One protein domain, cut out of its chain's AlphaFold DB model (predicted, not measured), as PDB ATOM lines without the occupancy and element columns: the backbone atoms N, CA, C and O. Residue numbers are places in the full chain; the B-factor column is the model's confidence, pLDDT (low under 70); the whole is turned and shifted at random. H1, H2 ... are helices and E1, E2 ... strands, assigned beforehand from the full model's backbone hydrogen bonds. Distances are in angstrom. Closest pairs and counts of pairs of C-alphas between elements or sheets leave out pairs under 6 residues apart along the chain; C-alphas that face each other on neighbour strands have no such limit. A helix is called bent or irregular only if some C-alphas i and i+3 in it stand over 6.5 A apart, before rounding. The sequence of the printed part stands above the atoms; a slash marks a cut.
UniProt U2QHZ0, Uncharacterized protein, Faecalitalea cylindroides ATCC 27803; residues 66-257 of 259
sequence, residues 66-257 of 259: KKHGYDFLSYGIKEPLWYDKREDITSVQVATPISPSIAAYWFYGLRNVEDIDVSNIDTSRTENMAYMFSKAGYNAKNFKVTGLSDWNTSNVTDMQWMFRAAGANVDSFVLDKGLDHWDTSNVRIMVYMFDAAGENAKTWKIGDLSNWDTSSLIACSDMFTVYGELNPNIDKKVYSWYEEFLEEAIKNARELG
ATOM      1  N   LYS A  66     -51.001  -5.849 -27.195       67.69
ATOM      2  CA  LYS A  66     -52.061  -6.779 -26.789       67.69
ATOM      3  C   LYS A  66     -52.858  -6.131 -25.641       67.69
ATOM      4  O   LYS A  66     -52.288  -5.345 -24.896       67.69
ATOM      5  N   LYS A  67     -54.133  -6.501 -25.465       65.25
ATOM      6  CA  LYS A  67     -55.142  -5.945 -24.519       65.25
ATOM      7  C   LYS A  67     -54.655  -5.464 -23.123       65.25
ATOM      8  O   LYS A  67     -55.365  -4.724 -22.451       65.25
ATOM      9  N   HIS A  68     -53.483  -5.893 -22.672       66.25
ATOM     10  CA  HIS A  68     -52.863  -5.614 -21.381       66.25
ATOM     11  C   HIS A  68     -51.765  -4.529 -21.410       66.25
ATOM     12  O   HIS A  68     -51.019  -4.430 -20.447       66.25
ATOM     13  N   GLY A  69     -51.628  -3.732 -22.477       63.50
ATOM     14  CA  GLY A  69     -50.637  -2.645 -22.536       63.50
ATOM     15  C   GLY A  69     -49.175  -3.122 -22.576       63.50
ATOM     16  O   GLY A  69     -48.900  -4.311 -22.748       63.50
ATOM     17  N   TYR A  70     -48.226  -2.187 -22.476       66.50
ATOM     18  CA  TYR A  70     -46.800  -2.513 -22.448       66.50
ATOM     19  C   TYR A  70     -46.278  -2.807 -21.054       66.50
ATOM     20  O   TYR A  70     -46.331  -1.955 -20.175       66.50
ATOM     21  N   ASP A  71     -45.609  -3.946 -20.933       66.25
ATOM     22  CA  ASP A  71     -44.701  -4.251 -19.838       66.25
ATOM     23  C   ASP A  71     -43.252  -4.094 -20.327       66.25
ATOM     24  O   ASP A  71     -42.607  -5.066 -20.719       66.25
ATOM     25  N   PHE A  72     -42.745  -2.859 -20.385       65.62
ATOM     26  CA  PHE A  72     -41.378  -2.604 -20.864       65.62
ATOM     27  C   PHE A  72     -40.318  -3.253 -19.955       65.62
ATOM     28  O   PHE A  72     -39.296  -3.760 -20.430       65.62
ATOM     29  N   LEU A  73     -40.607  -3.323 -18.653       60.66
ATOM     30  CA  LEU A  73     -39.701  -3.852 -17.636       60.66
ATOM     31  C   LEU A  73     -39.536  -5.373 -17.701       60.66
ATOM     32  O   LEU A  73     -38.423  -5.848 -17.471       60.66
ATOM     33  N   SER A  74     -40.561  -6.132 -18.104       57.78
ATOM     34  CA  SER A  74     -40.434  -7.582 -18.340       57.78
ATOM     35  C   SER A  74     -39.415  -7.953 -19.420       57.78
ATOM     36  O   SER A  74     -38.937  -9.087 -19.449       57.78
ATOM     37  N   TYR A  75     -39.034  -6.995 -20.270       52.16
ATOM     38  CA  TYR A  75     -38.010  -7.161 -21.301       52.16
ATOM     39  C   TYR A  75     -36.690  -6.446 -20.965       52.16
ATOM     40  O   TYR A  75     -35.784  -6.425 -21.797       52.16
ATOM     41  N   GLY A  76     -36.561  -5.848 -19.772       60.44
ATOM     42  CA  GLY A  76     -35.394  -5.045 -19.387       60.44
ATOM     43  C   GLY A  76     -35.263  -3.731 -20.167       60.44
ATOM     44  O   GLY A  76     -34.193  -3.120 -20.175       60.44
ATOM     45  N   ILE A  77     -36.337  -3.298 -20.831       62.56
ATOM     46  CA  ILE A  77     -36.382  -2.094 -21.657       62.56
ATOM     47  C   ILE A  77     -37.000  -0.978 -20.811       62.56
ATOM     48  O   ILE A  77     -38.053  -1.147 -20.207       62.56
ATOM     49  N   LYS A  78     -36.336   0.177 -20.737       67.81
ATOM     50  CA  LYS A  78     -36.838   1.357 -20.005       67.81
ATOM     51  C   LYS A  78     -37.493   2.393 -20.922       67.81
ATOM     52  O   LYS A  78     -37.903   3.452 -20.467       67.81
ATOM     53  N   GLU A  79     -37.545   2.109 -22.218       76.62
ATOM     54  CA  GLU A  79     -37.929   3.063 -23.251       76.62
ATOM     55  C   GLU A  79     -39.156   2.557 -24.020       76.62
ATOM     56  O   GLU A  79     -39.124   1.440 -24.548       76.62
ATOM     57  N   PRO A  80     -40.242   3.344 -24.108       83.25
ATOM     58  CA  PRO A  80     -41.379   2.981 -24.938       83.25
ATOM     59  C   PRO A  80     -41.010   2.932 -26.427       83.25
ATOM     60  O   PRO A  80     -40.047   3.567 -26.851       83.25
ATOM     61  N   LEU A  81     -41.786   2.225 -27.265       86.88
ATOM     62  CA  LEU A  81     -41.441   2.070 -28.693       86.88
ATOM     63  C   LEU A  81     -41.313   3.401 -29.453       86.88
ATOM     64  O   LEU A  81     -40.610   3.456 -30.459       86.88
ATOM     65  N   TRP A  82     -41.978   4.457 -28.980       92.00
ATOM     66  CA  TRP A  82     -41.913   5.809 -29.542       92.00
ATOM     67  C   TRP A  82     -40.820   6.692 -28.936       92.00
ATOM     68  O   TRP A  82     -40.772   7.887 -29.225       92.00
ATOM     69  N   TYR A  83     -39.942   6.152 -28.090       91.81
ATOM     70  CA  TYR A  83     -38.926   6.950 -27.404       91.81
ATOM     71  C   TYR A  83     -37.946   7.639 -28.367       91.81
ATOM     72  O   TYR A  83     -37.474   8.745 -28.091       91.81
ATOM     73  N   ASP A  84     -37.682   7.040 -29.532       93.56
ATOM     74  CA  ASP A  84     -36.860   7.645 -30.588       93.56
ATOM     75  C   ASP A  84     -37.517   8.879 -31.231       93.56
ATOM     76  O   ASP A  84     -36.828   9.708 -31.824       93.56
ATOM     77  N   LYS A  85     -38.837   9.017 -31.074       97.19
ATOM     78  CA  LYS A  85     -39.664  10.128 -31.556       97.19
ATOM     79  C   LYS A  85     -40.191  11.039 -30.448       97.19
ATOM     80  O   LYS A  85     -40.984  11.927 -30.727       97.19
ATOM     81  N   ARG A  86     -39.738  10.873 -29.202       96.31
ATOM     82  CA  ARG A  86     -40.244  11.615 -28.029       96.31
ATOM     83  C   ARG A  86     -40.173  13.142 -28.131       96.31
ATOM     84  O   ARG A  86     -40.965  13.817 -27.488       96.31
ATOM     85  N   GLU A  87     -39.224  13.676 -28.900       97.25
ATOM     86  CA  GLU A  87     -39.086  15.124 -29.101       97.25
ATOM     87  C   GLU A  87     -40.099  15.653 -30.136       97.25
ATOM     88  O   GLU A  87     -40.423  16.835 -30.113       97.25
ATOM     89  N   ASP A  88     -40.641  14.786 -30.999       98.12
ATOM     90  CA  ASP A  88     -41.658  15.140 -32.000       98.12
ATOM     91  C   ASP A  88     -43.089  15.060 -31.415       98.12
ATOM     92  O   ASP A  88     -44.039  15.528 -32.034       98.12
ATOM     93  N   ILE A  89     -43.263  14.445 -30.235       98.75
ATOM     94  CA  ILE A  89     -44.576  14.209 -29.618       98.75
ATOM     95  C   ILE A  89     -45.021  15.432 -28.810       98.75
ATOM     96  O   ILE A  89     -44.379  15.808 -27.827       98.75
ATOM     97  N   THR A  90     -46.161  16.000 -29.200       98.62
ATOM     98  CA  THR A  90     -46.777  17.199 -28.601       98.62
ATOM     99  C   THR A  90     -48.099  16.888 -27.897       98.62
ATOM    100  O   THR A  90     -48.475  17.587 -26.956       98.62
ATOM    101  N   SER A  91     -48.783  15.807 -28.282       98.81
ATOM    102  CA  SER A  91     -49.999  15.322 -27.626       98.81
ATOM    103  C   SER A  91     -50.037  13.796 -27.604       98.81
ATOM    104  O   SER A  91     -49.508  13.138 -28.499       98.81
ATOM    105  N   VAL A  92     -50.668  13.217 -26.587       98.75
ATOM    106  CA  VAL A  92     -50.913  11.779 -26.476       98.75
ATOM    107  C   VAL A  92     -52.396  11.530 -26.240       98.75
ATOM    108  O   VAL A  92     -53.004  12.169 -25.387       98.75
ATOM    109  N   GLN A  93     -52.960  10.552 -26.950       98.12
ATOM    110  CA  GLN A  93     -54.329  10.081 -26.746       98.12
ATOM    111  C   GLN A  93     -54.367   8.555 -26.721       98.12
ATOM    112  O   GLN A  93     -53.898   7.901 -27.655       98.12
ATOM    113  N   VAL A  94     -54.966   7.968 -25.688       95.56
ATOM    114  CA  VAL A  94     -55.272   6.532 -25.666       95.56
ATOM    115  C   VAL A  94     -56.611   6.310 -26.366       95.56
ATOM    116  O   VAL A  94     -57.663   6.638 -25.830       95.56
ATOM    117  N   ALA A  95     -56.588   5.775 -27.588       94.62
ATOM    118  CA  ALA A  95     -57.765   5.725 -28.459       94.62
ATOM    119  C   ALA A  95     -58.778   4.642 -28.079       94.62
ATOM    120  O   ALA A  95     -59.945   4.730 -28.468       94.62
ATOM    121  N   THR A  96     -58.343   3.585 -27.389       91.69
ATOM    122  CA  THR A  96     -59.230   2.498 -26.963       91.69
ATOM    123  C   THR A  96     -58.894   2.005 -25.559       91.69
ATOM    124  O   THR A  96     -57.738   2.106 -25.155       91.69
ATOM    125  N   PRO A  97     -59.883   1.470 -24.809       92.00
ATOM    126  CA  PRO A  97     -59.653   0.999 -23.450       92.00
ATOM    127  C   PRO A  97     -58.561  -0.069 -23.361       92.00
ATOM    128  O   PRO A  97     -58.659  -1.124 -23.998       92.00
ATOM    129  N   ILE A  98     -57.562   0.184 -22.521       91.62
ATOM    130  CA  ILE A  98     -56.467  -0.737 -22.194       91.62
ATOM    131  C   ILE A  98     -56.333  -0.875 -20.680       91.62
ATOM    132  O   ILE A  98     -56.644   0.052 -19.943       91.62
ATOM    133  N   SER A  99     -55.864  -2.034 -20.214       92.88
ATOM    134  CA  SER A  99     -55.712  -2.307 -18.779       92.88
ATOM    135  C   SER A  99     -54.339  -2.916 -18.486       92.88
ATOM    136  O   SER A  99     -54.190  -4.147 -18.542       92.88
ATOM    137  N   PRO A 100     -53.309  -2.077 -18.278       91.19
ATOM    138  CA  PRO A 100     -51.959  -2.540 -18.000       91.19
ATOM    139  C   PRO A 100     -51.772  -3.019 -16.565       91.19
ATOM    140  O   PRO A 100     -52.339  -2.454 -15.644       91.19
ATOM    141  N   SER A 101     -50.939  -4.043 -16.361       90.19
ATOM    142  CA  SER A 101     -50.412  -4.358 -15.022       90.19
ATOM    143  C   SER A 101     -49.186  -3.510 -14.673       90.19
ATOM    144  O   SER A 101     -48.894  -3.294 -13.503       90.19
ATOM    145  N   ILE A 102     -48.471  -3.001 -15.680       89.62
ATOM    146  CA  ILE A 102     -47.295  -2.141 -15.526       89.62
ATOM    147  C   ILE A 102     -47.462  -0.959 -16.481       89.62
ATOM    148  O   ILE A 102     -47.576  -1.145 -17.688       89.62
ATOM    149  N   ALA A 103     -47.481   0.254 -15.937       92.19
ATOM    150  CA  ALA A 103     -47.543   1.508 -16.690       92.19
ATOM    151  C   ALA A 103     -46.209   2.279 -16.649       92.19
ATOM    152  O   ALA A 103     -46.110   3.424 -17.099       92.19
ATOM    153  N   ALA A 104     -45.167   1.649 -16.099       92.00
ATOM    154  CA  ALA A 104     -43.865   2.262 -15.925       92.00
ATOM    155  C   ALA A 104     -43.283   2.757 -17.257       92.00
ATOM    156  O   ALA A 104     -43.338   2.054 -18.268       92.00
ATOM    157  N   TYR A 105     -42.689   3.950 -17.243       92.12
ATOM    158  CA  TYR A 105     -42.034   4.603 -18.388       92.12
ATOM    159  C   TYR A 105     -42.909   4.991 -19.595       92.12
ATOM    160  O   TYR A 105     -42.362   5.506 -20.571       92.12
ATOM    161  N   TRP A 106     -44.233   4.797 -19.579       92.56
ATOM    162  CA  TRP A 106     -45.068   4.991 -20.782       92.56
ATOM    163  C   TRP A 106     -44.906   6.370 -21.445       92.56
ATOM    164  O   TRP A 106     -44.783   6.456 -22.665       92.56
ATOM    165  N   PHE A 107     -44.818   7.444 -20.664       95.94
ATOM    166  CA  PHE A 107     -44.651   8.816 -21.161       95.94
ATOM    167  C   PHE A 107     -43.311   9.428 -20.738       95.94
ATOM    168  O   PHE A 107     -43.147  10.651 -20.695       95.94
ATOM    169  N   TYR A 108     -42.330   8.569 -20.452       95.19
ATOM    170  CA  TYR A 108     -41.001   8.986 -20.042       95.19
ATOM    171  C   TYR A 108     -40.314   9.824 -21.123       95.19
ATOM    172  O   TYR A 108     -40.138   9.392 -22.264       95.19
ATOM    173  N   GLY A 109     -39.857  11.015 -20.741       96.44
ATOM    174  CA  GLY A 109     -39.026  11.857 -21.594       96.44
ATOM    175  C   GLY A 109     -39.745  12.459 -22.799       96.44
ATOM    176  O   GLY A 109     -39.061  12.938 -23.702       96.44
ATOM    177  N   LEU A 110     -41.081  12.476 -22.828       98.06
ATOM    178  CA  LEU A 110     -41.848  13.240 -23.816       98.06
ATOM    179  C   LEU A 110     -41.719  14.745 -23.526       98.06
ATOM    180  O   LEU A 110     -42.629  15.378 -23.000       98.06
ATOM    181  N   ARG A 111     -40.544  15.329 -23.778       97.94
ATOM    182  CA  ARG A 111     -40.186  16.660 -23.259       97.94
ATOM    183  C   ARG A 111     -41.041  17.790 -23.827       97.94
ATOM    184  O   ARG A 111     -41.177  18.804 -23.153       97.94
ATOM    185  N   ASN A 112     -41.604  17.616 -25.018       98.56
ATOM    186  CA  ASN A 112     -42.373  18.650 -25.714       98.56
ATOM    187  C   ASN A 112     -43.892  18.397 -25.664       98.56
ATOM    188  O   ASN A 112     -44.643  19.141 -26.286       98.56
ATOM    189  N   VAL A 113     -44.352  17.374 -24.928       98.81
ATOM    190  CA  VAL A 113     -45.784  17.056 -24.822       98.81
ATOM    191  C   VAL A 113     -46.515  18.090 -23.967       98.81
ATOM    192  O   VAL A 113     -46.089  18.401 -22.856       98.81
ATOM    193  N   GLU A 114     -47.627  18.609 -24.476       98.75
ATOM    194  CA  GLU A 114     -48.469  19.592 -23.788       98.75
ATOM    195  C   GLU A 114     -49.723  18.953 -23.176       98.75
ATOM    196  O   GLU A 114     -50.248  19.432 -22.170       98.75
ATOM    197  N   ASP A 115     -50.202  17.859 -23.772       98.69
ATOM    198  CA  ASP A 115     -51.468  17.206 -23.439       98.69
ATOM    199  C   ASP A 115     -51.306  15.682 -23.465       98.69
ATOM    200  O   ASP A 115     -50.901  15.119 -24.485       98.69
ATOM    201  N   ILE A 116     -51.620  15.013 -22.355       98.81
ATOM    202  CA  ILE A 116     -51.722  13.553 -22.295       98.81
ATOM    203  C   ILE A 116     -53.118  13.169 -21.802       98.81
ATOM    204  O   ILE A 116     -53.443  13.353 -20.627       98.81
ATOM    205  N   ASP A 117     -53.899  12.540 -22.677       98.56
ATOM    206  CA  ASP A 117     -55.189  11.949 -22.338       98.56
ATOM    207  C   ASP A 117     -55.056  10.445 -22.049       98.56
ATOM    208  O   ASP A 117     -54.834   9.623 -22.948       98.56
ATOM    209  N   VAL A 118     -55.214  10.097 -20.771       97.56
ATOM    210  CA  VAL A 118     -55.169   8.729 -20.233       97.56
ATOM    211  C   VAL A 118     -56.540   8.204 -19.798       97.56
ATOM    212  O   VAL A 118     -56.611   7.181 -19.117       97.56
ATOM    213  N   SER A 119     -57.634   8.854 -20.201       97.19
ATOM    214  CA  SER A 119     -59.006   8.482 -19.808       97.19
ATOM    215  C   SER A 119     -59.411   7.050 -20.188       97.19
ATOM    216  O   SER A 119     -60.256   6.445 -19.538       97.19
ATOM    217  N   ASN A 120     -58.778   6.470 -21.212       95.88
ATOM    218  CA  ASN A 120     -59.005   5.086 -21.638       95.88
ATOM    219  C   ASN A 120     -58.046   4.067 -20.987       95.88
ATOM    220  O   ASN A 120     -57.917   2.943 -21.477       95.88
ATOM    221  N   ILE A 121     -57.357   4.423 -19.900       95.25
ATOM    222  CA  ILE A 121     -56.531   3.480 -19.134       95.25
ATOM    223  C   ILE A 121     -57.298   3.009 -17.895       95.25
ATOM    224  O   ILE A 121     -57.525   3.772 -16.963       95.25
ATOM    225  N   ASP A 122     -57.629   1.721 -17.858       95.31
ATOM    226  CA  ASP A 122     -58.131   1.045 -16.662       95.31
ATOM    227  C   ASP A 122     -56.956   0.568 -15.798       95.31
ATOM    228  O   ASP A 122     -56.328  -0.460 -16.082       95.31
ATOM    229  N   THR A 123     -56.672   1.314 -14.730       96.44
ATOM    230  CA  THR A 123     -55.565   1.027 -13.809       96.44
ATOM    231  C   THR A 123     -55.920   0.064 -12.680       96.44
ATOM    232  O   THR A 123     -55.081  -0.173 -11.815       96.44
ATOM    233  N   SER A 124     -57.118  -0.533 -12.671       96.50
ATOM    234  CA  SER A 124     -57.583  -1.398 -11.570       96.50
ATOM    235  C   SER A 124     -56.686  -2.602 -11.282       96.50
ATOM    236  O   SER A 124     -56.807  -3.210 -10.224       96.50
ATOM    237  N   ARG A 125     -55.769  -2.938 -12.193       94.69
ATOM    238  CA  ARG A 125     -54.775  -4.004 -12.038       94.69
ATOM    239  C   ARG A 125     -53.323  -3.530 -12.126       94.69
ATOM    240  O   ARG A 125     -52.435  -4.376 -12.222       94.69
ATOM    241  N   THR A 126     -53.087  -2.223 -12.202       95.75
ATOM    242  CA  THR A 126     -51.742  -1.665 -12.334       95.75
ATOM    243  C   THR A 126     -51.011  -1.791 -11.005       95.75
ATOM    244  O   THR A 126     -51.489  -1.302  -9.988       95.75
ATOM    245  N   GLU A 127     -49.832  -2.405 -11.025       95.69
ATOM    246  CA  GLU A 127     -48.984  -2.622  -9.849       95.69
ATOM    247  C   GLU A 127     -47.767  -1.685  -9.829       95.69
ATOM    248  O   GLU A 127     -47.216  -1.398  -8.765       95.69
ATOM    249  N   ASN A 128     -47.340  -1.186 -10.995       95.12
ATOM    250  CA  ASN A 128     -46.154  -0.343 -11.134       95.12
ATOM    251  C   ASN A 128     -46.412   0.843 -12.076       95.12
ATOM    252  O   ASN A 128     -46.755   0.650 -13.246       95.12
ATOM    253  N   MET A 129     -46.208   2.061 -11.569       96.88
ATOM    254  CA  MET A 129     -46.337   3.334 -12.290       96.88
ATOM    255  C   MET A 129     -45.026   4.145 -12.298       96.88
ATOM    256  O   MET A 129     -45.017   5.336 -12.615       96.88
ATOM    257  N   ALA A 130     -43.902   3.507 -11.971       95.62
ATOM    258  CA  ALA A 130     -42.604   4.154 -11.870       95.62
ATOM    259  C   ALA A 130     -42.231   4.903 -13.164       95.62
ATOM    260  O   ALA A 130     -42.397   4.394 -14.273       95.62
ATOM    261  N   TYR A 131     -41.689   6.114 -13.037       95.75
ATOM    262  CA  TYR A 131     -41.231   6.954 -14.156       95.75
ATOM    263  C   TYR A 131     -42.295   7.342 -15.202       95.75
ATOM    264  O   TYR A 131     -41.928   7.960 -16.203       95.75
ATOM    265  N   MET A 132     -43.578   7.003 -15.016       96.75
ATOM    266  CA  MET A 132     -44.597   7.066 -16.076       96.75
ATOM    267  C   MET A 132     -44.667   8.419 -16.795       96.75
ATOM    268  O   MET A 132     -44.735   8.428 -18.017       96.75
ATOM    269  N   PHE A 133     -44.575   9.536 -16.071       98.31
ATOM    270  CA  PHE A 133     -44.576  10.903 -16.606       98.31
ATOM    271  C   PHE A 133     -43.249  11.639 -16.371       98.31
ATOM    272  O   PHE A 133     -43.183  12.863 -16.503       98.31
ATOM    273  N   SER A 134     -42.172  10.933 -16.012       97.56
ATOM    274  CA  SER A 134     -40.909  11.600 -15.699       97.56
ATOM    275  C   SER A 134     -40.390  12.361 -16.921       97.56
ATOM    276  O   SER A 134     -40.254  11.803 -18.013       97.56
ATOM    277  N   LYS A 135     -40.088  13.650 -16.722       97.69
ATOM    278  CA  LYS A 135     -39.668  14.625 -17.744       97.69
ATOM    279  C   LYS A 135     -40.697  14.893 -18.854       97.69
ATOM    280  O   LYS A 135     -40.333  15.501 -19.864       97.69
ATOM    281  N   ALA A 136     -41.949  14.462 -18.700       98.50
ATOM    282  CA  ALA A 136     -43.018  14.824 -19.629       98.50
ATOM    283  C   ALA A 136     -43.263  16.340 -19.577       98.50
ATOM    284  O   ALA A 136     -43.267  16.932 -18.500       98.50
ATOM    285  N   GLY A 137     -43.398  16.983 -20.735       98.62
ATOM    286  CA  GLY A 137     -43.678  18.417 -20.842       98.62
ATOM    287  C   GLY A 137     -42.569  19.326 -20.307       98.62
ATOM    288  O   GLY A 137     -42.806  20.501 -20.047       98.62
ATOM    289  N   TYR A 138     -41.348  18.812 -20.125       97.50
ATOM    290  CA  TYR A 138     -40.225  19.569 -19.563       97.50
ATOM    291  C   TYR A 138     -39.900  20.868 -20.329       97.50
ATOM    292  O   TYR A 138     -39.455  21.830 -19.711       97.50
ATOM    293  N   ASN A 139     -40.091  20.895 -21.650       96.94
ATOM    294  CA  ASN A 139     -39.889  22.062 -22.518       96.94
ATOM    295  C   ASN A 139     -41.219  22.646 -23.045       96.94
ATOM    296  O   ASN A 139     -41.196  23.514 -23.918       96.94
ATOM    297  N   ALA A 140     -42.366  22.123 -22.604       97.81
ATOM    298  CA  ALA A 140     -43.669  22.566 -23.086       97.81
ATOM    299  C   ALA A 140     -44.000  23.973 -22.574       97.81
ATOM    300  O   ALA A 140     -43.476  24.420 -21.553       97.81
ATOM    301  N   LYS A 141     -44.918  24.675 -23.248       97.06
ATOM    302  CA  LYS A 141     -45.437  25.945 -22.719       97.06
ATOM    303  C   LYS A 141     -46.429  25.710 -21.582       97.06
ATOM    304  O   LYS A 141     -46.405  26.413 -20.578       97.06
ATOM    305  N   ASN A 142     -47.309  24.732 -21.747       98.12
ATOM    306  CA  ASN A 142     -48.245  24.265 -20.730       98.12
ATOM    307  C   ASN A 142     -48.212  22.744 -20.731       98.12
ATOM    308  O   ASN A 142     -47.987  22.149 -21.781       98.12
ATOM    309  N   PHE A 143     -48.476  22.125 -19.587       98.62
ATOM    310  CA  PHE A 143     -48.557  20.676 -19.492       98.62
ATOM    311  C   PHE A 143     -49.797  20.263 -18.707       98.62
ATOM    312  O   PHE A 143     -50.043  20.740 -17.595       98.62
ATOM    313  N   LYS A 144     -50.598  19.373 -19.286       98.56
ATOM    314  CA  LYS A 144     -51.749  18.789 -18.606       98.56
ATOM    315  C   LYS A 144     -51.850  17.293 -18.863       98.56
ATOM    316  O   LYS A 144     -51.535  16.809 -19.949       98.56
ATOM    317  N   VAL A 145     -52.354  16.593 -17.857       98.56
ATOM    318  CA  VAL A 145     -52.734  15.184 -17.951       98.56
ATOM    319  C   VAL A 145     -54.205  15.063 -17.560       98.56
ATOM    320  O   VAL A 145     -54.607  15.590 -16.519       98.56
ATOM    321  N   THR A 146     -55.010  14.405 -18.393       98.00
ATOM    322  CA  THR A 146     -56.458  14.218 -18.186       98.00
ATOM    323  C   THR A 146     -56.823  12.744 -18.069       98.00
ATOM    324  O   THR A 146     -56.210  11.905 -18.724       98.00
ATOM    325  N   GLY A 147     -57.841  12.423 -17.267       97.31
ATOM    326  CA  GLY A 147     -58.284  11.046 -17.024       97.31
ATOM    327  C   GLY A 147     -57.657  10.399 -15.785       97.31
ATOM    328  O   GLY A 147     -57.896   9.225 -15.526       97.31
ATOM    329  N   LEU A 148     -56.880  11.154 -14.998       97.12
ATOM    330  CA  LEU A 148     -56.298  10.676 -13.738       97.12
ATOM    331  C   LEU A 148     -57.355  10.533 -12.633       97.12
ATOM    332  O   LEU A 148     -57.135   9.788 -11.673       97.12
ATOM    333  N   SER A 149     -58.500  11.224 -12.752       93.69
ATOM    334  CA  SER A 149     -59.592  11.116 -11.774       93.69
ATOM    335  C   SER A 149     -60.232   9.730 -11.715       93.69
ATOM    336  O   SER A 149     -60.833   9.380 -10.706       93.69
ATOM    337  N   ASP A 150     -60.096   8.949 -12.787       93.62
ATOM    338  CA  ASP A 150     -60.778   7.660 -12.944       93.62
ATOM    339  C   ASP A 150     -59.859   6.474 -12.608       93.62
ATOM    340  O   ASP A 150     -60.271   5.313 -12.655       93.62
ATOM    341  N   TRP A 151     -58.601   6.754 -12.256       97.44
ATOM    342  CA  TRP A 151     -57.628   5.732 -11.906       97.44
ATOM    343  C   TRP A 151     -57.913   5.126 -10.534       97.44
ATOM    344  O   TRP A 151     -58.017   5.818  -9.524       97.44
ATOM    345  N   ASN A 152     -57.953   3.799 -10.502       97.94
ATOM    346  CA  ASN A 152     -57.861   3.014  -9.282       97.94
ATOM    347  C   ASN A 152     -56.384   2.676  -9.026       97.94
ATOM    348  O   ASN A 152     -55.786   1.935  -9.808       97.94
ATOM    349  N   THR A 153     -55.802   3.216  -7.954       98.06
ATOM    350  CA  THR A 153     -54.394   2.997  -7.575       98.06
ATOM    351  C   THR A 153     -54.210   1.987  -6.442       98.06
ATOM    352  O   THR A 153     -53.079   1.747  -6.038       98.06
ATOM    353  N   SER A 154     -55.282   1.336  -5.977       98.25
ATOM    354  CA  SER A 154     -55.243   0.432  -4.812       98.25
ATOM    355  C   SER A 154     -54.294  -0.761  -4.964       98.25
ATOM    356  O   SER A 154     -53.885  -1.331  -3.964       98.25
ATOM    357  N   ASN A 155     -53.904  -1.146  -6.184       98.19
ATOM    358  CA  ASN A 155     -52.933  -2.224  -6.421       98.19
ATOM    359  C   ASN A 155     -51.500  -1.726  -6.668       98.19
ATOM    360  O   ASN A 155     -50.585  -2.538  -6.810       98.19
ATOM    361  N   VAL A 156     -51.284  -0.411  -6.736       98.44
ATOM    362  CA  VAL A 156     -49.980   0.156  -7.085       98.44
ATOM    363  C   VAL A 156     -49.032   0.037  -5.900       98.44
ATOM    364  O   VAL A 156     -49.348   0.442  -4.787       98.44
ATOM    365  N   THR A 157     -47.834  -0.483  -6.161       97.88
ATOM    366  CA  THR A 157     -46.779  -0.656  -5.153       97.88
ATOM    367  C   THR A 157     -45.549   0.217  -5.405       97.88
ATOM    368  O   THR A 157     -44.791   0.487  -4.474       97.88
ATOM    369  N   ASP A 158     -45.354   0.701  -6.635       97.81
ATOM    370  CA  ASP A 158     -44.210   1.534  -7.023       97.81
ATOM    371  C   ASP A 158     -44.663   2.745  -7.854       97.81
ATOM    372  O   ASP A 158     -45.220   2.592  -8.947       97.81
ATOM    373  N   MET A 159     -44.405   3.944  -7.327       98.12
ATOM    374  CA  MET A 159     -44.629   5.246  -7.968       98.12
ATOM    375  C   MET A 159     -43.339   6.083  -8.029       98.12
ATOM    376  O   MET A 159     -43.386   7.306  -8.193       98.12
ATOM    377  N   GLN A 160     -42.166   5.455  -7.898       96.62
ATOM    378  CA  GLN A 160     -40.904   6.189  -7.888       96.62
ATOM    379  C   GLN A 160     -40.750   7.017  -9.171       96.62
ATOM    380  O   GLN A 160     -41.026   6.554 -10.283       96.62
ATOM    381  N   TRP A 161     -40.310   8.264  -9.016       97.31
ATOM    382  CA  TRP A 161     -40.031   9.194 -10.111       97.31
ATOM    383  C   TRP A 161     -41.230   9.487 -11.023       97.31
ATOM    384  O   TRP A 161     -41.033  10.065 -12.090       97.31
ATOM    385  N   MET A 162     -42.457   9.097 -10.664       98.12
ATOM    386  CA  MET A 162     -43.600   9.103 -11.581       98.12
ATOM    387  C   MET A 162     -43.816  10.451 -12.278       98.12
ATOM    388  O   MET A 162     -44.025  10.461 -13.487       98.12
ATOM    389  N   PHE A 163     -43.679  11.567 -11.560       98.06
ATOM    390  CA  PHE A 163     -43.781  12.933 -12.082       98.06
ATOM    391  C   PHE A 163     -42.463  13.708 -11.989       98.06
ATOM    392  O   PHE A 163     -42.454  14.934 -12.105       98.06
ATOM    393  N   ARG A 164     -41.326  13.023 -11.820       97.31
ATOM    394  CA  ARG A 164     -40.029  13.687 -11.664       97.31
ATOM    395  C   ARG A 164     -39.725  14.592 -12.854       97.31
ATOM    396  O   ARG A 164     -39.625  14.103 -13.985       97.31
ATOM    397  N   ALA A 165     -39.517  15.877 -12.586       97.25
ATOM    398  CA  ALA A 165     -39.290  16.946 -13.551       97.25
ATOM    399  C   ALA A 165     -40.393  17.070 -14.622       97.25
ATOM    400  O   ALA A 165     -40.158  17.622 -15.700       97.25
ATOM    401  N   ALA A 166     -41.590  16.535 -14.366       98.12
ATOM    402  CA  ALA A 166     -42.732  16.709 -15.249       98.12
ATOM    403  C   ALA A 166     -43.153  18.182 -15.240       98.12
ATOM    404  O   ALA A 166     -43.293  18.780 -14.176       98.12
ATOM    405  N   GLY A 167     -43.299  18.786 -16.415       97.69
ATOM    406  CA  GLY A 167     -43.671  20.189 -16.554       97.69
ATOM    407  C   GLY A 167     -42.701  21.180 -15.897       97.69
ATOM    408  O   GLY A 167     -43.120  22.274 -15.552       97.69
ATOM    409  N   ALA A 168     -41.425  20.841 -15.677       96.19
ATOM    410  CA  ALA A 168     -40.526  21.685 -14.873       96.19
ATOM    411  C   ALA A 168     -40.363  23.134 -15.391       96.19
ATOM    412  O   ALA A 168     -40.124  24.030 -14.588       96.19
ATOM    413  N   ASN A 169     -40.518  23.386 -16.701       95.62
ATOM    414  CA  ASN A 169     -40.374  24.719 -17.315       95.62
ATOM    415  C   ASN A 169     -41.652  25.240 -18.000       95.62
ATOM    416  O   ASN A 169     -41.564  25.942 -19.006       95.62
ATOM    417  N   VAL A 170     -42.831  24.891 -17.481       97.12
ATOM    418  CA  VAL A 170     -44.127  25.304 -18.054       97.12
ATOM    419  C   VAL A 170     -44.688  26.552 -17.370       97.12
ATOM    420  O   VAL A 170     -44.340  26.854 -16.236       97.12
ATOM    421  N   ASP A 171     -45.624  27.248 -18.017       97.06
ATOM    422  CA  ASP A 171     -46.429  28.302 -17.385       97.06
ATOM    423  C   ASP A 171     -47.536  27.712 -16.484       97.06
ATOM    424  O   ASP A 171     -47.838  28.263 -15.424       97.06
ATOM    425  N   SER A 172     -48.139  26.590 -16.892       97.00
ATOM    426  CA  SER A 172     -49.240  25.918 -16.189       97.00
ATOM    427  C   SER A 172     -49.056  24.403 -16.183       97.00
ATOM    428  O   SER A 172     -48.806  23.813 -17.238       97.00
ATOM    429  N   PHE A 173     -49.216  23.788 -15.008       97.44
ATOM    430  CA  PHE A 173     -49.207  22.341 -14.819       97.44
ATOM    431  C   PHE A 173     -50.483  21.862 -14.113       97.44
ATOM    432  O   PHE A 173     -50.771  22.227 -12.968       97.44
ATOM    433  N   VAL A 174     -51.259  21.035 -14.818       97.31
ATOM    434  CA  VAL A 174     -52.550  20.510 -14.359       97.31
ATOM    435  C   VAL A 174     -52.569  18.980 -14.380       97.31
ATOM    436  O   VAL A 174     -52.428  18.366 -15.436       97.31
ATOM    437  N   LEU A 175     -52.833  18.372 -13.222       95.75
ATOM    438  CA  LEU A 175     -53.155  16.951 -13.085       95.75
ATOM    439  C   LEU A 175     -54.661  16.803 -12.842       95.75
ATOM    440  O   LEU A 175     -55.124  16.684 -11.712       95.75
ATOM    441  N   ASP A 176     -55.431  16.869 -13.929       93.00
ATOM    442  CA  ASP A 176     -56.883  16.668 -13.951       93.00
ATOM    443  C   ASP A 176     -57.664  17.406 -12.824       93.00
ATOM    444  O   ASP A 176     -57.608  18.642 -12.687       93.00
ATOM    445  N   LYS A 177     -58.433  16.663 -12.018       90.31
ATOM    446  CA  LYS A 177     -59.182  17.154 -10.853       90.31
ATOM    447  C   LYS A 177     -58.368  17.144  -9.555       90.31
ATOM    448  O   LYS A 177     -58.886  17.641  -8.564       90.31
ATOM    449  N   GLY A 178     -57.116  16.697  -9.593       92.06
ATOM    450  CA  GLY A 178     -56.287  16.414  -8.425       92.06
ATOM    451  C   GLY A 178     -55.919  14.932  -8.339       92.06
ATOM    452  O   GLY A 178     -56.354  14.129  -9.165       92.06
ATOM    453  N   LEU A 179     -55.083  14.598  -7.355       94.81
ATOM    454  CA  LEU A 179     -54.633  13.244  -7.012       94.81
ATOM    455  C   LEU A 179     -55.063  12.835  -5.590       94.81
ATOM    456  O   LEU A 179     -54.607  11.822  -5.062       94.81
ATOM    457  N   ASP A 180     -55.905  13.636  -4.942       92.31
ATOM    458  CA  ASP A 180     -56.361  13.457  -3.560       92.31
ATOM    459  C   ASP A 180     -57.187  12.176  -3.354       92.31
ATOM    460  O   ASP A 180     -57.237  11.644  -2.248       92.31
ATOM    461  N   HIS A 181     -57.792  11.650  -4.421       93.38
ATOM    462  CA  HIS A 181     -58.580  10.413  -4.420       93.38
ATOM    463  C   HIS A 181     -57.759   9.140  -4.660       93.38
ATOM    464  O   HIS A 181     -58.334   8.050  -4.681       93.38
ATOM    465  N   TRP A 182     -56.449   9.249  -4.897       96.75
ATOM    466  CA  TRP A 182     -55.599   8.074  -5.083       96.75
ATOM    467  C   TRP A 182     -55.467   7.288  -3.777       96.75
ATOM    468  O   TRP A 182     -55.072   7.825  -2.747       96.75
ATOM    469  N   ASP A 183     -55.749   5.990  -3.850       97.56
ATOM    470  CA  ASP A 183     -55.428   5.036  -2.793       97.56
ATOM    471  C   ASP A 183     -53.927   4.727  -2.839       97.56
ATOM    472  O   ASP A 183     -53.428   4.169  -3.821       97.56
ATOM    473  N   THR A 184     -53.214   5.134  -1.793       96.25
ATOM    474  CA  THR A 184     -51.762   4.984  -1.645       96.25
ATOM    475  C   THR A 184     -51.372   3.939  -0.598       96.25
ATOM    476  O   THR A 184     -50.185   3.659  -0.443       96.25
ATOM    477  N   SER A 185     -52.356   3.270   0.019       96.88
ATOM    478  CA  SER A 185     -52.167   2.344   1.148       96.88
ATOM    479  C   SER A 185     -51.275   1.138   0.842       96.88
ATOM    480  O   SER A 185     -50.676   0.572   1.751       96.88
ATOM    481  N   ASN A 186     -51.146   0.747  -0.431       97.88
ATOM    482  CA  ASN A 186     -50.270  -0.345  -0.876       97.88
ATOM    483  C   ASN A 186     -48.950   0.132  -1.504       97.88
ATOM    484  O   ASN A 186     -48.093  -0.692  -1.851       97.88
ATOM    485  N   VAL A 187     -48.756   1.445  -1.647       97.88
ATOM    486  CA  VAL A 187     -47.545   1.993  -2.253       97.88
ATOM    487  C   VAL A 187     -46.382   1.819  -1.287       97.88
ATOM    488  O   VAL A 187     -46.450   2.176  -0.116       97.88
ATOM    489  N   ARG A 188     -45.282   1.271  -1.799       97.31
ATOM    490  CA  ARG A 188     -44.057   1.022  -1.035       97.31
ATOM    491  C   ARG A 188     -42.949   2.015  -1.369       97.31
ATOM    492  O   ARG A 188     -42.111   2.305  -0.517       97.31
ATOM    493  N   ILE A 189     -42.917   2.509  -2.608       97.31
ATOM    494  CA  ILE A 189     -41.828   3.349  -3.119       97.31
ATOM    495  C   ILE A 189     -42.397   4.601  -3.801       97.31
ATOM    496  O   ILE A 189     -43.113   4.499  -4.796       97.31
ATOM    497  N   MET A 190     -42.024   5.777  -3.289       96.25
ATOM    498  CA  MET A 190     -42.362   7.109  -3.831       96.25
ATOM    499  C   MET A 190     -41.132   8.023  -3.985       96.25
ATOM    500  O   MET A 190     -41.247   9.243  -4.105       96.25
ATOM    501  N   VAL A 191     -39.933   7.442  -3.989       94.56
ATOM    502  CA  VAL A 191     -38.664   8.174  -4.130       94.56
ATOM    503  C   VAL A 191     -38.694   9.089  -5.363       94.56
ATOM    504  O   VAL A 191     -39.047   8.642  -6.458       94.56
ATOM    505  N   TYR A 192     -38.347  10.368  -5.187       95.31
ATOM    506  CA  TYR A 192     -38.375  11.416  -6.221       95.31
ATOM    507  C   TYR A 192     -39.707  11.576  -6.986       95.31
ATOM    508  O   TYR A 192     -39.696  12.086  -8.108       95.31
ATOM    509  N   MET A 193     -40.857  11.131  -6.455       95.88
ATOM    510  CA  MET A 193     -42.119  11.107  -7.218       95.88
ATOM    511  C   MET A 193     -42.479  12.464  -7.844       95.88
ATOM    512  O   MET A 193     -42.846  12.486  -9.018       95.88
ATOM    513  N   PHE A 194     -42.317  13.571  -7.111       95.31
ATOM    514  CA  PHE A 194     -42.575  14.946  -7.563       95.31
ATOM    515  C   PHE A 194     -41.323  15.841  -7.545       95.31
ATOM    516  O   PHE A 194     -41.438  17.069  -7.586       95.31
ATOM    517  N   ASP A 195     -40.125  15.250  -7.522       94.69
ATOM    518  CA  ASP A 195     -38.867  16.001  -7.575       94.69
ATOM    519  C   ASP A 195     -38.825  16.882  -8.831       94.69
ATOM    520  O   ASP A 195     -38.981  16.383  -9.946       94.69
ATOM    521  N   ALA A 196     -38.671  18.192  -8.651       95.50
ATOM    522  CA  ALA A 196     -38.716  19.221  -9.693       95.50
ATOM    523  C   ALA A 196     -39.973  19.233 -10.585       95.50
ATOM    524  O   ALA A 196     -39.985  19.844 -11.659       95.50
ATOM    525  N   ALA A 197     -41.051  18.563 -10.176       96.25
ATOM    526  CA  ALA A 197     -42.308  18.588 -10.906       96.25
ATOM    527  C   ALA A 197     -42.878  20.016 -10.888       96.25
ATOM    528  O   ALA A 197     -43.059  20.596  -9.821       96.25
ATOM    529  N   GLY A 198     -43.140  20.593 -12.066       96.00
ATOM    530  CA  GLY A 198     -43.692  21.945 -12.223       96.00
ATOM    531  C   GLY A 198     -42.952  23.026 -11.470       96.00
ATOM    532  O   GLY A 198     -43.586  23.988 -11.062       96.00
ATOM    533  N   GLU A 199     -41.649  22.868 -11.269       94.12
ATOM    534  CA  GLU A 199     -40.812  23.791 -10.501       94.12
ATOM    535  C   GLU A 199     -41.053  25.262 -10.876       94.12
ATOM    536  O   GLU A 199     -41.261  26.097  -9.999       94.12
ATOM    537  N   ASN A 200     -41.111  25.569 -12.177       94.31
ATOM    538  CA  ASN A 200     -41.325  26.930 -12.677       94.31
ATOM    539  C   ASN A 200     -42.786  27.244 -13.051       94.31
ATOM    540  O   ASN A 200     -43.060  28.313 -13.605       94.31
ATOM    541  N   ALA A 201     -43.729  26.341 -12.757       95.81
ATOM    542  CA  ALA A 201     -45.139  26.544 -13.063       95.81
ATOM    543  C   ALA A 201     -45.713  27.708 -12.250       95.81
ATOM    544  O   ALA A 201     -45.572  27.769 -11.031       95.81
ATOM    545  N   LYS A 202     -46.413  28.623 -12.928       93.94
ATOM    546  CA  LYS A 202     -47.148  29.730 -12.286       93.94
ATOM    547  C   LYS A 202     -48.506  29.276 -11.768       93.94
ATOM    548  O   LYS A 202     -49.092  29.908 -10.896       93.94
ATOM    549  N   THR A 203     -49.053  28.226 -12.372       93.44
ATOM    550  CA  THR A 203     -50.278  27.564 -11.934       93.44
ATOM    551  C   THR A 203     -49.989  26.086 -11.767       93.44
ATOM    552  O   THR A 203     -49.514  25.440 -12.697       93.44
ATOM    553  N   TRP A 204     -50.297  25.567 -10.585       91.56
ATOM    554  CA  TRP A 204     -50.045  24.190 -10.192       91.56
ATOM    555  C   TRP A 204     -51.316  23.609  -9.574       91.56
ATOM    556  O   TRP A 204     -51.830  24.139  -8.586       91.56
ATOM    557  N   LYS A 205     -51.858  22.547 -10.179       88.62
ATOM    558  CA  LYS A 205     -53.089  21.893  -9.715       88.62
ATOM    559  C   LYS A 205     -52.886  20.383  -9.606       88.62
ATOM    560  O   LYS A 205     -53.076  19.671 -10.589       88.62
ATOM    561  N   ILE A 206     -52.549  19.925  -8.400       88.94
ATOM    562  CA  ILE A 206     -52.402  18.494  -8.064       88.94
ATOM    563  C   ILE A 206     -53.389  17.990  -7.000       88.94
ATOM    564  O   ILE A 206     -53.454  16.790  -6.778       88.94
ATOM    565  N   GLY A 207     -54.161  18.871  -6.354       86.19
ATOM    566  CA  GLY A 207     -55.057  18.509  -5.244       86.19
ATOM    567  C   GLY A 207     -54.402  18.589  -3.857       86.19
ATOM    568  O   GLY A 207     -53.218  18.898  -3.735       86.19
ATOM    569  N   ASP A 208     -55.201  18.357  -2.812       86.25
ATOM    570  CA  ASP A 208     -54.747  18.277  -1.417       86.25
ATOM    571  C   ASP A 208     -54.373  16.828  -1.090       86.25
ATOM    572  O   ASP A 208     -55.238  15.964  -0.971       86.25
ATOM    573  N   LEU A 209     -53.076  16.555  -0.960       88.50
ATOM    574  CA  LEU A 209     -52.580  15.191  -0.775       88.50
ATOM    575  C   LEU A 209     -52.706  14.680   0.669       88.50
ATOM    576  O   LEU A 209     -52.360  13.531   0.915       88.50
ATOM    577  N   SER A 210     -53.206  15.483   1.617       83.75
ATOM    578  CA  SER A 210     -53.200  15.166   3.061       83.75
ATOM    579  C   SER A 210     -53.945  13.891   3.482       83.75
ATOM    580  O   SER A 210     -53.791  13.456   4.619       83.75
ATOM    581  N   ASN A 211     -54.731  13.282   2.587       85.75
ATOM    582  CA  ASN A 211     -55.436  12.020   2.833       85.75
ATOM    583  C   ASN A 211     -54.676  10.771   2.356       85.75
ATOM    584  O   ASN A 211     -55.210   9.668   2.469       85.75
ATOM    585  N   TRP A 212     -53.480  10.915   1.781       91.62
ATOM    586  CA  TRP A 212     -52.689   9.763   1.349       91.62
ATOM    587  C   TRP A 212     -52.270   8.896   2.544       91.62
ATOM    588  O   TRP A 212     -51.773   9.406   3.546       91.62
ATOM    589  N   ASP A 213     -52.451   7.582   2.410       91.94
ATOM    590  CA  ASP A 213     -52.016   6.581   3.380       91.94
ATOM    591  C   ASP A 213     -50.600   6.120   3.031       91.94
ATOM    592  O   ASP A 213     -50.363   5.483   2.005       91.94
ATOM    593  N   THR A 214     -49.649   6.452   3.895       88.19
ATOM    594  CA  THR A 214     -48.225   6.158   3.712       88.19
ATOM    595  C   THR A 214     -47.702   5.056   4.615       88.19
ATOM    596  O   THR A 214     -46.497   4.801   4.624       88.19
ATOM    597  N   SER A 215     -48.586   4.372   5.342       91.94
ATOM    598  CA  SER A 215     -48.200   3.365   6.336       91.94
ATOM    599  C   SER A 215     -47.428   2.178   5.744       91.94
ATOM    600  O   SER A 215     -46.689   1.504   6.458       91.94
ATOM    601  N   SER A 216     -47.540   1.945   4.430       95.62
ATOM    602  CA  SER A 216     -46.802   0.909   3.689       95.62
ATOM    603  C   SER A 216     -45.495   1.380   3.046       95.62
ATOM    604  O   SER A 216     -44.770   0.558   2.466       95.62
ATOM    605  N   LEU A 217     -45.172   2.678   3.110       95.31
ATOM    606  CA  LEU A 217     -43.952   3.194   2.499       95.31
ATOM    607  C   LEU A 217     -42.725   2.571   3.158       95.31
ATOM    608  O   LEU A 217     -42.667   2.386   4.367       95.31
ATOM    609  N   ILE A 218     -41.726   2.272   2.337       96.12
ATOM    610  CA  ILE A 218     -40.380   1.876   2.773       96.12
ATOM    611  C   ILE A 218     -39.314   2.810   2.191       96.12
ATOM    612  O   ILE A 218     -38.183   2.821   2.659       96.12
ATOM    613  N   ALA A 219     -39.651   3.595   1.158       94.38
ATOM    614  CA  ALA A 219     -38.745   4.570   0.564       94.38
ATOM    615  C   ALA A 219     -39.510   5.737  -0.082       94.38
ATOM    616  O   ALA A 219     -40.290   5.546  -1.019       94.38
ATOM    617  N   CYS A 220     -39.246   6.959   0.378       93.06
ATOM    618  CA  CYS A 220     -39.895   8.186  -0.103       93.06
ATOM    619  C   CYS A 220     -38.963   9.409  -0.104       93.06
ATOM    620  O   CYS A 220     -39.429  10.543  -0.114       93.06
ATOM    621  N   SER A 221     -37.644   9.190  -0.114       90.81
ATOM    622  CA  SER A 221     -36.663  10.277  -0.131       90.81
ATOM    623  C   SER A 221     -36.874  11.223  -1.314       90.81
ATOM    624  O   SER A 221     -37.183  10.783  -2.429       90.81
ATOM    625  N   ASP A 222     -36.651  12.515  -1.067       91.38
ATOM    626  CA  ASP A 222     -36.683  13.592  -2.059       91.38
ATOM    627  C   ASP A 222     -37.994  13.663  -2.868       91.38
ATOM    628  O   ASP A 222     -38.023  14.078  -4.026       91.38
ATOM    629  N   MET A 223     -39.113  13.231  -2.278       91.56
ATOM    630  CA  MET A 223     -40.396  13.144  -2.981       91.56
ATOM    631  C   MET A 223     -40.888  14.502  -3.494       91.56
ATOM    632  O   MET A 223     -41.469  14.557  -4.575       91.56
ATOM    633  N   PHE A 224     -40.647  15.580  -2.742       90.81
ATOM    634  CA  PHE A 224     -41.179  16.926  -2.991       90.81
ATOM    635  C   PHE A 224     -40.084  18.002  -3.109       90.81
ATOM    636  O   PHE A 224     -40.314  19.165  -2.772       90.81
ATOM    637  N   THR A 225     -38.881  17.628  -3.548       89.44
ATOM    638  CA  THR A 225     -37.727  18.540  -3.584       89.44
ATOM    639  C   THR A 225     -37.461  19.155  -4.958       89.44
ATOM    640  O   THR A 225     -37.974  18.710  -5.978       89.44
ATOM    641  N   VAL A 226     -36.629  20.191  -4.976       86.75
ATOM    642  CA  VAL A 226     -36.002  20.839  -6.128       86.75
ATOM    643  C   VAL A 226     -34.555  21.113  -5.719       86.75
ATOM    644  O   VAL A 226     -34.312  21.930  -4.838       86.75
ATOM    645  N   TYR A 227     -33.583  20.404  -6.300       85.31
ATOM    646  CA  TYR A 227     -32.150  20.552  -5.968       85.31
ATOM    647  C   TYR A 227     -31.824  20.494  -4.457       85.31
ATOM    648  O   TYR A 227     -30.892  21.148  -3.995       85.31
ATOM    649  N   GLY A 228     -32.573  19.695  -3.687       81.75
ATOM    650  CA  GLY A 228     -32.413  19.566  -2.231       81.75
ATOM    651  C   GLY A 228     -33.168  20.611  -1.399       81.75
ATOM    652  O   GLY A 228     -33.115  20.562  -0.173       81.75
ATOM    653  N   GLU A 229     -33.892  21.527  -2.040       86.69
ATOM    654  CA  GLU A 229     -34.817  22.467  -1.399       86.69
ATOM    655  C   GLU A 229     -36.272  22.044  -1.627       86.69
ATOM    656  O   GLU A 229     -36.553  21.166  -2.437       86.69
ATOM    657  N   LEU A 230     -37.224  22.646  -0.914       85.44
ATOM    658  CA  LEU A 230     -38.641  22.333  -1.102       85.44
ATOM    659  C   LEU A 230     -39.147  22.874  -2.432       85.44
ATOM    660  O   LEU A 230     -38.928  24.040  -2.759       85.44
ATOM    661  N   ASN A 231     -39.892  22.044  -3.163       88.50
ATOM    662  CA  ASN A 231     -40.596  22.499  -4.348       88.50
ATOM    663  C   ASN A 231     -41.605  23.598  -3.947       88.50
ATOM    664  O   ASN A 231     -42.519  23.323  -3.164       88.50
ATOM    665  N   PRO A 232     -41.473  24.834  -4.467       84.81
ATOM    666  CA  PRO A 232     -42.286  25.973  -4.034       84.81
ATOM    667  C   PRO A 232     -43.777  25.824  -4.367       84.81
ATOM    668  O   PRO A 232     -44.599  26.544  -3.798       84.81
ATOM    669  N   ASN A 233     -44.125  24.902  -5.269       88.38
ATOM    670  CA  ASN A 233     -45.494  24.635  -5.696       88.38
ATOM    671  C   ASN A 233     -46.194  23.532  -4.883       88.38
ATOM    672  O   ASN A 233     -47.387  23.296  -5.066       88.38
ATOM    673  N   ILE A 234     -45.494  22.881  -3.951       84.56
ATOM    674  CA  ILE A 234     -46.093  21.920  -3.020       84.56
ATOM    675  C   ILE A 234     -46.628  22.665  -1.791       84.56
ATOM    676  O   ILE A 234     -45.946  23.515  -1.214       84.56
ATOM    677  N   ASP A 235     -47.866  22.360  -1.384       78.88
ATOM    678  CA  ASP A 235     -48.474  22.977  -0.201       78.88
ATOM    679  C   ASP A 235     -47.600  22.695   1.032       78.88
ATOM    680  O   ASP A 235     -47.228  21.556   1.304       78.88
ATOM    681  N   LYS A 236     -47.284  23.732   1.814       75.94
ATOM    682  CA  LYS A 236     -46.492  23.604   3.047       75.94
ATOM    683  C   LYS A 236     -47.097  22.624   4.048       75.94
ATOM    684  O   LYS A 236     -46.357  22.060   4.849       75.94
ATOM    685  N   LYS A 237     -48.416  22.415   4.015       74.31
ATOM    686  CA  LYS A 237     -49.066  21.355   4.781       74.31
ATOM    687  C   LYS A 237     -48.543  19.994   4.362       74.31
ATOM    688  O   LYS A 237     -48.211  19.248   5.256       74.31
ATOM    689  N   VAL A 238     -48.392  19.696   3.064       76.50
ATOM    690  CA  VAL A 238     -47.787  18.439   2.558       76.50
ATOM    691  C   VAL A 238     -46.446  18.159   3.240       76.50
ATOM    692  O   VAL A 238     -46.156  17.036   3.634       76.50
ATOM    693  N   TYR A 239     -45.661  19.209   3.474       73.50
ATOM    694  CA  TYR A 239     -44.370  19.083   4.130       73.50
ATOM    695  C   TYR A 239     -44.445  18.795   5.639       73.50
ATOM    696  O   TYR A 239     -43.569  18.116   6.163       73.50
ATOM    697  N   SER A 240     -45.478  19.262   6.354       71.81
ATOM    698  CA  SER A 240     -45.538  19.071   7.812       71.81
ATOM    699  C   SER A 240     -45.684  17.606   8.230       71.81
ATOM    700  O   SER A 240     -45.282  17.272   9.336       71.81
ATOM    701  N   TRP A 241     -46.234  16.755   7.362       74.12
ATOM    702  CA  TRP A 241     -46.328  15.301   7.550       74.12
ATOM    703  C   TRP A 241     -45.303  14.538   6.690       74.12
ATOM    704  O   TRP A 241     -45.043  13.376   6.963       74.12
ATOM    705  N   TYR A 242     -44.628  15.175   5.720       78.25
ATOM    706  CA  TYR A 242     -43.560  14.520   4.944       78.25
ATOM    707  C   TYR A 242     -42.402  14.014   5.819       78.25
ATOM    708  O   TYR A 242     -41.889  12.924   5.579       78.25
ATOM    709  N   GLU A 243     -42.004  14.766   6.848       79.62
ATOM    710  CA  GLU A 243     -40.982  14.290   7.791       79.62
ATOM    711  C   GLU A 243     -41.474  13.060   8.574       79.62
ATOM    712  O   GLU A 243     -40.737  12.086   8.716       79.62
ATOM    713  N   GLU A 244     -42.744  13.049   8.994       82.81
ATOM    714  CA  GLU A 244     -43.362  11.893   9.664       82.81
ATOM    715  C   GLU A 244     -43.362  10.661   8.744       82.81
ATOM    716  O   GLU A 244     -43.040   9.551   9.168       82.81
ATOM    717  N   PHE A 245     -43.635  10.868   7.456       82.94
ATOM    718  CA  PHE A 245     -43.633   9.816   6.441       82.94
ATOM    719  C   PHE A 245     -42.259   9.247   6.173       82.94
ATOM    720  O   PHE A 245     -42.112   8.043   5.964       82.94
ATOM    721  N   LEU A 246     -41.250  10.113   6.145       87.56
ATOM    722  CA  LEU A 246     -39.873   9.698   5.961       87.56
ATOM    723  C   LEU A 246     -39.416   8.846   7.149       87.56
ATOM    724  O   LEU A 246     -38.806   7.795   6.949       87.56
ATOM    725  N   GLU A 247     -39.749   9.254   8.374       88.94
ATOM    726  CA  GLU A 247     -39.454   8.478   9.581       88.94
ATOM    727  C   GLU A 247     -40.173   7.122   9.593       88.94
ATOM    728  O   GLU A 247     -39.546   6.096   9.883       88.94
ATOM    729  N   GLU A 248     -41.461   7.095   9.236       90.06
ATOM    730  CA  GLU A 248     -42.243   5.861   9.126       90.06
ATOM    731  C   GLU A 248     -41.676   4.931   8.046       90.06
ATOM    732  O   GLU A 248     -41.442   3.749   8.309       90.06
ATOM    733  N   ALA A 249     -41.328   5.467   6.874       93.12
ATOM    734  CA  ALA A 249     -40.718   4.695   5.798       93.12
ATOM    735  C   ALA A 249     -39.365   4.095   6.204       93.12
ATOM    736  O   ALA A 249     -39.109   2.914   5.956       93.12
ATOM    737  N   ILE A 250     -38.515   4.870   6.888       92.56
ATOM    738  CA  ILE A 250     -37.234   4.389   7.431       92.56
ATOM    739  C   ILE A 250     -37.464   3.261   8.441       92.56
ATOM    740  O   ILE A 250     -36.725   2.272   8.454       92.56
ATOM    741  N   LYS A 251     -38.475   3.392   9.306       93.75
ATOM    742  CA  LYS A 251     -38.829   2.353  10.276       93.75
ATOM    743  C   LYS A 251     -39.285   1.073   9.570       93.75
ATOM    744  O   LYS A 251     -38.719   0.014   9.843       93.75
ATOM    745  N   ASN A 252     -40.225   1.175   8.634       95.00
ATOM    746  CA  ASN A 252     -40.733   0.041   7.861       95.00
ATOM    747  C   ASN A 252     -39.612  -0.663   7.077       95.00
ATOM    748  O   ASN A 252     -39.520  -1.892   7.076       95.00
ATOM    749  N   ALA A 253     -38.704   0.101   6.459       94.31
ATOM    750  CA  ALA A 253     -37.536  -0.442   5.765       94.31
ATOM    751  C   ALA A 253     -36.629  -1.251   6.705       94.31
ATOM    752  O   ALA A 253     -36.242  -2.376   6.379       94.31
ATOM    753  N   ARG A 254     -36.345  -0.723   7.905       94.19
ATOM    754  CA  ARG A 254     -35.535  -1.410   8.925       94.19
ATOM    755  C   ARG A 254     -36.182  -2.700   9.418       94.19
ATOM    756  O   ARG A 254     -35.475  -3.687   9.602       94.19
ATOM    757  N   GLU A 255     -37.501  -2.714   9.607       95.19
ATOM    758  CA  GLU A 255     -38.247  -3.921  10.003       95.19
ATOM    759  C   GLU A 255     -38.155  -5.035   8.947       95.19
ATOM    760  O   GLU A 255     -38.162  -6.219   9.289       95.19
ATOM    761  N   LEU A 256     -37.972  -4.668   7.675       94.06
ATOM    762  CA  LEU A 256     -37.736  -5.592   6.563       94.06
ATOM    763  C   LEU A 256     -36.251  -5.925   6.329       94.06
ATOM    764  O   LEU A 256     -35.936  -6.695   5.421       94.06
ATOM    765  N   GLY A 257     -35.330  -5.363   7.118       93.50
ATOM    766  CA  GLY A 257     -33.886  -5.547   6.940       93.50
ATOM    767  C   GLY A 257     -33.315  -4.857   5.697       93.50
ATOM    768  O   GLY A 257     -32.299  -5.304   5.162       93.50
TER     769      GLY A 257
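Overview. This is residues 66 to 257 of the 259 residues of an uncharacterized protein of Faecalitalea cylindroides ATCC 27803 (UniProt U2QHZ0). Little is regular structure: a solenoid of stacked turns, with E1 to E5, in that order, as one parallel wall and H1 capping the E5 end. Of 192 printed residues, 39 are in five named strands, then one helix, class mixed. It is compact: radius of gyration of the C-alphas 15.7 A, spans 42 by 37 by 28 A.

Arrangement. E1, residues 91 to 94, E2, 115 to 117, E3, 142 to 146, E4, 172 to 175, and E5, 203 to 205, are parallel neighbours in turn. For instance, N 92 and O 115, 2.8 A, are within hydrogen-bond range. H1, residues 236 to 255, is not on the sheet; 13 of 16 O i to N i+4 pairs are within range.

Along the chain. E1 begins at C-alpha 91 (-49.999, 15.322, -27.626). H1, 29.6 A long and only just irregular with C-alphas 240 and 243 6.6 A apart, ends at C-alpha 255 (-38.247, -3.921, 10.003).

Size, cuts and confidence. The printed part has no cut, long links, and pLDDT under 70 at residues 66 to 78.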